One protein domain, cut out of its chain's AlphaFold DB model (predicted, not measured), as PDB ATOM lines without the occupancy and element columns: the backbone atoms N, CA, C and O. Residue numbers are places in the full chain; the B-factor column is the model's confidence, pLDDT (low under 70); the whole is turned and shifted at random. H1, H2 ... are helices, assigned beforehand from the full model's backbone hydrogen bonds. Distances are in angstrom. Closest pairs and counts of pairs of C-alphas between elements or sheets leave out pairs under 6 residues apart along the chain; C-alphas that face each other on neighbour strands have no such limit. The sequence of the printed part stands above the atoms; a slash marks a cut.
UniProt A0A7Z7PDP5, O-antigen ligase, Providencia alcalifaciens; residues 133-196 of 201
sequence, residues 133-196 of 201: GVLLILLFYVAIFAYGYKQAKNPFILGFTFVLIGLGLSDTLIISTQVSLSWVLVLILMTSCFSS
ATOM      1  N   GLY A 133      32.353 -13.909 -26.974       74.50
ATOM      2  CA  GLY A 133      32.587 -15.281 -26.514       74.50
ATOM      3  C   GLY A 133      31.930 -16.318 -27.422       74.50
ATOM      4  O   GLY A 133      32.596 -17.049 -28.157       74.50
ATOM      5  N   VAL A 134      30.593 -16.369 -27.399       78.94
ATOM      6  CA  VAL A 134      29.830 -17.473 -28.013       78.94
ATOM      7  C   VAL A 134      29.969 -17.507 -29.532       78.94
ATOM      8  O   VAL A 134      30.214 -18.574 -30.098       78.94
ATOM      9  N   LEU A 135      29.843 -16.360 -30.212       82.69
ATOM     10  CA  LEU A 135      29.976 -16.318 -31.670       82.69
ATOM     11  C   LEU A 135      31.381 -16.733 -32.119       82.69
ATOM     12  O   LEU A 135      31.502 -17.438 -33.117       82.69
ATOM     13  N   LEU A 136      32.431 -16.352 -31.386       81.31
ATOM     14  CA  LEU A 136      33.803 -16.729 -31.721       81.31
ATOM     15  C   LEU A 136      34.011 -18.247 -31.616       81.31
ATOM     16  O   LEU A 136      34.565 -18.853 -32.534       81.31
ATOM     17  N   ILE A 137      33.506 -18.872 -30.548       81.44
ATOM     18  CA  ILE A 137      33.543 -20.333 -30.378       81.44
ATOM     19  C   ILE A 137      32.737 -21.034 -31.477       81.44
ATOM     20  O   ILE A 137      33.193 -22.020 -32.060       81.44
ATOM     21  N   LEU A 138      31.559 -20.512 -31.814       84.56
ATOM     22  CA  LEU A 138      30.716 -21.091 -32.856       84.56
ATOM     23  C   LEU A 138      31.370 -20.971 -34.240       84.56
ATOM     24  O   LEU A 138      31.392 -21.943 -34.995       84.56
ATOM     25  N   LEU A 139      31.971 -19.821 -34.554       86.88
ATOM     26  CA  LEU A 139      32.757 -19.620 -35.772       86.88
ATOM     27  C   LEU A 139      33.964 -20.558 -35.824       86.88
ATOM     28  O   LEU A 139      34.253 -21.113 -36.883       86.88
ATOM     29  N   PHE A 140      34.632 -20.786 -34.694       85.00
ATOM     30  CA  PHE A 140      35.727 -21.745 -34.598       85.00
ATOM     31  C   PHE A 140      35.260 -23.173 -34.915       85.00
ATOM     32  O   PHE A 140      35.858 -23.836 -35.766       85.00
ATOM     33  N   TYR A 141      34.146 -23.632 -34.336       86.12
ATOM     34  CA  TYR A 141      33.581 -24.942 -34.674       86.12
ATOM     35  C   TYR A 141      33.164 -25.048 -36.141       86.12
ATOM     36  O   TYR A 141      33.447 -26.064 -36.779       86.12
ATOM     37  N   VAL A 142      32.550 -24.003 -36.703       88.50
ATOM     38  CA  VAL A 142      32.198 -23.954 -38.131       88.50
ATOM     39  C   VAL A 142      33.451 -24.020 -39.003       88.50
ATOM     40  O   VAL A 142      33.455 -24.742 -39.999       88.50
ATOM     41  N   ALA A 143      34.530 -23.329 -38.631       87.38
ATOM     42  CA  ALA A 143      35.785 -23.342 -39.373       87.38
ATOM     43  C   ALA A 143      36.436 -24.732 -39.375       87.38
ATOM     44  O   ALA A 143      36.812 -25.226 -40.443       87.38
ATOM     45  N   ILE A 144      36.518 -25.398 -38.216       85.25
ATOM     46  CA  ILE A 144      37.058 -26.764 -38.139       85.25
ATOM     47  C   ILE A 144      36.150 -27.721 -38.916       85.25
ATOM     48  O   ILE A 144      36.649 -28.506 -39.719       85.25
ATOM     49  N   PHE A 145      34.826 -27.624 -38.761       86.25
ATOM     50  CA  PHE A 145      33.883 -28.451 -39.514       86.25
ATOM     51  C   PHE A 145      34.032 -28.274 -41.028       86.25
ATOM     52  O   PHE A 145      34.156 -29.258 -41.758       86.25
ATOM     53  N   ALA A 146      34.081 -27.029 -41.508       87.06
ATOM     54  CA  ALA A 146      34.278 -26.718 -42.917       87.06
ATOM     55  C   ALA A 146      35.618 -27.262 -43.434       87.06
ATOM     56  O   ALA A 146      35.687 -27.774 -44.555       87.06
ATOM     57  N   TYR A 147      36.671 -27.199 -42.617       84.88
ATOM     58  CA  TYR A 147      37.965 -27.797 -42.933       84.88
ATOM     59  C   TYR A 147      37.876 -29.327 -43.044       84.88
ATOM     60  O   TYR A 147      38.265 -29.892 -44.068       84.88
ATOM     61  N   GLY A 148      37.313 -29.997 -42.035       82.31
ATOM     62  CA  GLY A 148      37.122 -31.448 -42.030       82.31
ATOM     63  C   GLY A 148      36.264 -31.924 -43.203       82.31
ATOM     64  O   GLY A 148      36.575 -32.938 -43.826       82.31
ATOM     65  N   TYR A 149      35.237 -31.152 -43.566       82.75
ATOM     66  CA  TYR A 149      34.384 -31.424 -44.719       82.75
ATOM     67  C   TYR A 149      35.122 -31.251 -46.054       82.75
ATOM     68  O   TYR A 149      35.009 -32.104 -46.933       82.75
ATOM     69  N   LYS A 150      35.940 -30.203 -46.219       82.88
ATOM     70  CA  LYS A 150      36.800 -30.057 -47.410       82.88
ATOM     71  C   LYS A 150      37.788 -31.217 -47.543       82.88
ATOM     72  O   LYS A 150      38.035 -31.691 -48.650       82.88
ATOM     73  N   GLN A 151      38.297 -31.714 -46.417       77.44
ATOM     74  CA  GLN A 151      39.200 -32.862 -46.350       77.44
ATOM     75  C   GLN A 151      38.467 -34.210 -46.256       77.44
ATOM     76  O   GLN A 151      39.098 -35.232 -45.980       77.44
ATOM     77  N   ALA A 152      37.158 -34.255 -46.543       65.94
ATOM     78  CA  ALA A 152      36.326 -35.448 -46.384       65.94
ATOM     79  C   ALA A 152      36.741 -36.640 -47.258       65.94
ATOM     80  O   ALA A 152      36.206 -37.726 -47.067       65.94
ATOM     81  N   LYS A 153      37.717 -36.499 -48.167       67.81
ATOM     82  CA  LYS A 153      38.388 -37.652 -48.798       67.81
ATOM     83  C   LYS A 153      39.037 -38.583 -47.768       67.81
ATOM     84  O   LYS A 153      39.265 -39.748 -48.070       67.81
ATOM     85  N   ASN A 154      39.338 -38.075 -46.573       72.06
ATOM     86  CA  ASN A 154      39.865 -38.849 -45.466       72.06
ATOM     87  C   ASN A 154      38.833 -38.930 -44.322       72.06
ATOM     88  O   ASN A 154      38.549 -37.912 -43.679       72.06
ATOM     89  N   PRO A 155      38.298 -40.125 -44.011       72.25
ATOM     90  CA  PRO A 155      37.248 -40.280 -43.009       72.25
ATOM     91  C   PRO A 155      37.774 -40.043 -41.587       72.25
ATOM     92  O   PRO A 155      36.998 -39.691 -40.701       72.25
ATOM     93  N   PHE A 156      39.086 -40.179 -41.365       77.69
ATOM     94  CA  PHE A 156      39.715 -39.969 -40.064       77.69
ATOM     95  C   PHE A 156      39.789 -38.487 -39.693       77.69
ATOM     96  O   PHE A 156      39.497 -38.148 -38.553       77.69
ATOM     97  N   ILE A 157      40.106 -37.596 -40.642       80.50
ATOM     98  CA  ILE A 157      40.161 -36.142 -40.389       80.50
ATOM     99  C   ILE A 157      38.759 -35.606 -40.081       80.50
ATOM    100  O   ILE A 157      38.563 -34.857 -39.122       80.50
ATOM    101  N   LEU A 158      37.764 -36.031 -40.863       80.06
ATOM    102  CA  LEU A 158      36.371 -35.662 -40.627       80.06
ATOM    103  C   LEU A 158      35.872 -36.226 -39.286       80.06
ATOM    104  O   LEU A 158      35.271 -35.502 -38.497       80.06
ATOM    105  N   GLY A 159      36.182 -37.489 -38.991       79.00
ATOM    106  CA  GLY A 159      35.880 -38.124 -37.711       79.00
ATOM    107  C   GLY A 159      36.489 -37.394 -36.513       79.00
ATOM    108  O   GLY A 159      35.788 -37.106 -35.547       79.00
ATOM    109  N   PHE A 160      37.768 -37.026 -36.605       81.62
ATOM    110  CA  PHE A 160      38.472 -36.249 -35.585       81.62
ATOM    111  C   PHE A 160      37.830 -34.878 -35.357       81.62
ATOM    112  O   PHE A 160      37.655 -34.445 -34.225       81.62
ATOM    113  N   THR A 161      37.394 -34.226 -36.434       82.75
ATOM    114  CA  THR A 161      36.677 -32.947 -36.365       82.75
ATOM    115  C   THR A 161      35.360 -33.066 -35.589       82.75
ATOM    116  O   THR A 161      35.056 -32.221 -34.749       82.75
ATOM    117  N   PHE A 162      34.595 -34.139 -35.808       81.31
ATOM    118  CA  PHE A 162      33.385 -34.410 -35.025       81.31
ATOM    119  C   PHE A 162      33.689 -34.693 -33.550       81.31
ATOM    120  O   PHE A 162      32.929 -34.257 -32.687       81.31
ATOM    121  N   VAL A 163      34.794 -35.389 -33.256       80.88
ATOM    122  CA  VAL A 163      35.254 -35.623 -31.875       80.88
ATOM    123  C   VAL A 163      35.518 -34.290 -31.182       80.88
ATOM    124  O   VAL A 163      35.016 -34.073 -30.084       80.88
ATOM    125  N   LEU A 164      36.255 -33.392 -31.839       81.00
ATOM    126  CA  LEU A 164      36.604 -32.077 -31.302       81.00
ATOM    127  C   LEU A 164      35.377 -31.241 -30.959       81.00
ATOM    128  O   LEU A 164      35.290 -30.703 -29.860       81.00
ATOM    129  N   ILE A 165      34.428 -31.149 -31.889       82.12
ATOM    130  CA  ILE A 165      33.206 -30.367 -31.686       82.12
ATOM    131  C   ILE A 165      32.361 -30.998 -30.578       82.12
ATOM    132  O   ILE A 165      31.894 -30.300 -29.684       82.12
ATOM    133  N   GLY A 166      32.186 -32.324 -30.608       78.81
ATOM    134  CA  GLY A 166      31.390 -33.031 -29.610       78.81
ATOM    135  C   GLY A 166      31.957 -32.867 -28.204       78.81
ATOM    136  O   GLY A 166      31.228 -32.501 -27.291       78.81
ATOM    137  N   LEU A 167      33.255 -33.111 -28.034       76.69
ATOM    138  CA  LEU A 167      33.904 -32.969 -26.738       76.69
ATOM    139  C   LEU A 167      33.916 -31.501 -26.277       76.69
ATOM    140  O   LEU A 167      33.599 -31.241 -25.121       76.69
ATOM    141  N   GLY A 168      34.208 -30.548 -27.169       75.94
ATOM    142  CA  GLY A 168      34.278 -29.123 -26.823       75.94
ATOM    143  C   GLY A 168      32.944 -28.526 -26.373       75.94
ATOM    144  O   GLY A 168      32.927 -27.633 -25.540       75.94
ATOM    145  N   LEU A 169      31.820 -29.040 -26.880       74.75
ATOM    146  CA  LEU A 169      30.490 -28.615 -26.432       74.75
ATOM    147  C   LEU A 169      30.097 -29.188 -25.061       74.75
ATOM    148  O   LEU A 169      29.148 -28.697 -24.449       74.75
ATOM    149  N   SER A 170      30.757 -30.258 -24.611       70.38
ATOM    150  CA  SER A 170      30.362 -30.995 -23.409       70.38
ATOM    151  C   SER A 170      31.154 -30.635 -22.160       70.38
ATOM    152  O   SER A 170      30.675 -30.950 -21.072       70.38
ATOM    153  N   ASP A 171      32.358 -30.085 -22.297       67.62
ATOM    154  CA  ASP A 171      33.283 -29.883 -21.178       67.62
ATOM    155  C   ASP A 171      34.253 -28.725 -21.456       67.62
ATOM    156  O   ASP A 171      34.247 -28.161 -22.551       67.62
ATOM    157  N   THR A 172      35.093 -28.381 -20.478       62.12
ATOM    158  CA  THR A 172      35.995 -27.219 -20.518       62.12
ATOM    159  C   THR A 172      37.293 -27.435 -21.310       62.12
ATOM    160  O   THR A 172      38.413 -27.378 -20.791       62.12
ATOM    161  N   LEU A 173      37.175 -27.747 -22.599       65.38
ATOM    162  CA  LEU A 173      38.311 -28.152 -23.439       65.38
ATOM    163  C   LEU A 173      38.999 -27.007 -24.181       65.38
ATOM    164  O   LEU A 173      40.174 -27.131 -24.528       65.38
ATOM    165  N   ILE A 174      38.284 -25.921 -24.452       62.84
ATOM    166  CA  ILE A 174      38.781 -24.733 -25.147       62.84
ATOM    167  C   ILE A 174      39.502 -23.809 -24.164       62.84
ATOM    168  O   ILE A 174      40.536 -23.247 -24.525       62.84
ATOM    169  N   ILE A 175      39.007 -23.686 -22.927       61.59
ATOM    170  CA  ILE A 175      39.626 -22.833 -21.899       61.59
ATOM    171  C   ILE A 175      40.957 -23.426 -21.414       61.59
ATOM    172  O   ILE A 175      41.915 -22.690 -21.162       61.59
ATOM    173  N   SER A 176      41.069 -24.756 -21.351       68.69
ATOM    174  CA  SER A 176      42.337 -25.412 -21.030       68.69
ATOM    175  C   SER A 176      43.327 -25.299 -22.192       68.69
ATOM    176  O   SER A 176      43.288 -26.057 -23.166       68.69
ATOM    177  N   THR A 177      44.267 -24.358 -22.071       67.50
ATOM    178  CA  THR A 177      45.294 -24.072 -23.087       67.50
ATOM    179  C   THR A 177      46.107 -25.310 -23.468       67.50
ATOM    180  O   THR A 177      46.373 -25.534 -24.648       67.50
ATOM    181  N   GLN A 178      46.454 -26.156 -22.496       73.12
ATOM    182  CA  GLN A 178      47.231 -27.380 -22.715       73.12
ATOM    183  C   GLN A 178      46.462 -28.408 -23.548       73.12
ATOM    184  O   GLN A 178      47.014 -29.023 -24.467       73.12
ATOM    185  N   VAL A 179      45.175 -28.581 -23.245       74.69
ATOM    186  CA  VAL A 179      44.311 -29.527 -23.950       74.69
ATOM    187  C   VAL A 179      44.075 -29.017 -25.366       74.69
ATOM    188  O   VAL A 179      44.417 -29.714 -26.320       74.69
ATOM    189  N   SER A 180      43.613 -27.774 -25.516       73.19
ATOM    190  CA  SER A 180      43.363 -27.137 -26.814       73.19
ATOM    191  C   SER A 180      44.574 -27.211 -27.761       73.19
ATOM    192  O   SER A 180      44.447 -27.661 -28.904       73.19
ATOM    193  N   LEU A 181      45.780 -26.894 -27.271       79.69
ATOM    194  CA  LEU A 181      47.016 -26.996 -28.059       79.69
ATOM    195  C   LEU A 181      47.308 -28.427 -28.520       79.69
ATOM    196  O   LEU A 181      47.660 -28.642 -29.681       79.69
ATOM    197  N   SER A 182      47.129 -29.412 -27.638       80.56
ATOM    198  CA  SER A 182      47.364 -30.824 -27.961       80.56
ATOM    199  C   SER A 182      46.487 -31.287 -29.128       80.56
ATOM    200  O   SER A 182      46.956 -31.956 -30.048       80.56
ATOM    201  N   TRP A 183      45.222 -30.873 -29.149       79.56
ATOM    202  CA  TRP A 183      44.273 -31.223 -30.206       79.56
ATOM    203  C   TRP A 183      44.588 -30.560 -31.551       79.56
ATOM    204  O   TRP A 183      44.513 -31.215 -32.595       79.56
ATOM    205  N   VAL A 184      44.989 -29.284 -31.538       81.75
ATOM    206  CA  VAL A 184      45.434 -28.575 -32.749       81.75
ATOM    207  C   VAL A 184      46.691 -29.233 -33.323       81.75
ATOM    208  O   VAL A 184      46.775 -29.446 -34.533       81.75
ATOM    209  N   LEU A 185      47.637 -29.642 -32.472       84.00
ATOM    210  CA  LEU A 185      48.827 -30.378 -32.902       84.00
ATOM    211  C   LEU A 185      48.469 -31.721 -33.547       84.00
ATOM    212  O   LEU A 185      49.014 -32.054 -34.598       84.00
ATOM    213  N   VAL A 186      47.519 -32.470 -32.983       86.38
ATOM    214  CA  VAL A 186      47.055 -33.730 -33.588       86.38
ATOM    215  C   VAL A 186      46.394 -33.487 -34.949       86.38
ATOM    216  O   VAL A 186      46.684 -34.227 -35.890       86.38
ATOM    217  N   LEU A 187      45.582 -32.431 -35.110       83.00
ATOM    218  CA  LEU A 187      45.048 -32.034 -36.424       83.00
ATOM    219  C   LEU A 187      46.168 -31.739 -37.432       83.00
ATOM    220  O   LEU A 187      46.125 -32.220 -38.568       83.00
ATOM    221  N   ILE A 188      47.183 -30.971 -37.032       84.06
ATOM    222  CA  ILE A 188      48.327 -30.624 -37.891       84.06
ATOM    223  C   ILE A 188      49.114 -31.883 -38.283       84.06
ATOM    224  O   ILE A 188      49.465 -32.064 -39.451       84.06
ATOM    225  N   LEU A 189      49.353 -32.796 -37.342       84.81
ATOM    226  CA  LEU A 189      50.056 -34.052 -37.606       84.81
ATOM    227  C   LEU A 189      49.262 -34.968 -38.538       84.81
ATOM    228  O   LEU A 189      49.822 -35.495 -39.502       84.81
ATOM    229  N   MET A 190      47.956 -35.130 -38.301       82.56
ATOM    230  CA  MET A 190      47.086 -35.918 -39.176       82.56
ATOM    231  C   MET A 190      47.110 -35.361 -40.598       82.56
ATOM    232  O   MET A 190      47.366 -36.092 -41.553       82.56
ATOM    233  N   THR A 191      46.907 -34.056 -40.753       79.62
ATOM    234  CA  THR A 191      46.877 -33.415 -42.075       79.62
ATOM    235  C   THR A 191      48.219 -33.525 -42.798       79.62
ATOM    236  O   THR A 191      48.237 -33.844 -43.987       79.62
ATOM    237  N   SER A 192      49.340 -33.384 -42.087       81.00
ATOM    238  CA  SER A 192      50.691 -33.560 -42.641       81.00
ATOM    239  C   SER A 192      50.954 -34.999 -43.098       81.00
ATOM    240  O   SER A 192      51.445 -35.225 -44.205       81.00
ATOM    241  N   CYS A 193      50.571 -35.986 -42.285       78.31
ATOM    242  CA  CYS A 193      50.770 -37.409 -42.573       78.31
ATOM    243  C   CYS A 193      49.885 -37.917 -43.726       78.31
ATOM    244  O   CYS A 193      50.261 -38.826 -44.465       78.31
ATOM    245  N   PHE A 194      48.703 -37.327 -43.913       72.00
ATOM    246  CA  PHE A 194      47.810 -37.691 -45.015       72.00
ATOM    247  C   PHE A 194      48.082 -36.905 -46.305       72.00
ATOM    248  O   PHE A 194      47.881 -37.441 -47.393       72.00
ATOM    249  N   SER A 195      48.608 -35.681 -46.202       63.78
ATOM    250  CA  SER A 195      49.118 -34.893 -47.333       63.78
ATOM    251  C   SER A 195      50.296 -35.582 -48.032       63.78
ATOM    252  O   SER A 195      50.337 -35.650 -49.261       63.78
ATOM    253  N   SER A 196      51.227 -36.164 -47.267       59.72
ATOM    254  CA  SER A 196      52.381 -36.880 -47.826       59.72
ATOM    255  C   SER A 196      51.985 -38.150 -48.586       59.72
ATOM    256  O   SER A 196      52.574 -38.443 -49.624       59.72
TER     257      SER A 196
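What this domain is: This is residues 133 to 196 of the 201 residues of the protein "O-antigen ligase" of Providencia alcalifaciens (UniProt A0A7Z7PDP5). The longest helix, H3, stands side by side with H2, and H1 stands side by side with H2 in its turn; the three run nearly along one axis, each turning back on the one before, as two helical hairpins that share H2. Their centres make a triangle with H2 at the corner between the other two, and the side between H1 and H3 is open, these two helices being apart. The printed part has 64 residues, with three named helices in the order H1, H2, H3 along the chain and no named strand; the class is all helix. The whole is compact, with a radius of gyration of the C-alphas of 11.7 A, and elongated, spanning 35 by 21 by 16 A along its three main axes.

Where its parts are: H3, residues 177 to 196, is 28.7 A long from first to last C-alpha; C-alpha 177 is at (45.294, -24.072, -23.087) and C-alpha 196 at (52.381, -36.880, -47.826). H2, residues 155 to 170, measures 22.8 A. H1, residues 133 to 150, measures 25.9 A and begins with C-alpha 133 at (32.587, -15.281, -26.514).

How they stand to each other: H3 touches H2 with residues 183 to 191 alone, and H2 touches H3 with residues 157 to 164 alone. Their closest C-alphas, those of Ile 157 and Met 190, are 7.0 A apart, and the centres of the two helices are 12.5 A apart. They form a helical hairpin, running opposite ways at a shallow tilt of 11 degrees. H1 touches H2 with residues 141 to 149 alone. The closest C-alphas of these two, those of Gly 148 and Leu 158, are 4.5 A apart, and the centres are 11.2 A apart. They too form a helical hairpin, running opposite ways at a shallow tilt of 15 degrees. H1 and H3 are apart, with no C-alpha of the one within 8 A of the other. In H1 and H3 every O i to N i+4 pair is within hydrogen-bond range; in H2, 11 of 12 are.

The domain as a whole: The two C-alphas farthest apart, those of Gly 133 and Ser 196, are 36.2 A from each other. The printed part has no cut. The link from H1 to H2, with 4 residues between them, is tight; the link from H2 to H3, with 6 residues, is short. The mean pLDDT of the printed part is 77.9. The model's confidence is under 70 at residues 152 to 153, residues 171 to 177, of which 177 belongs to H3, and residues 195 to 196, which belong to H3.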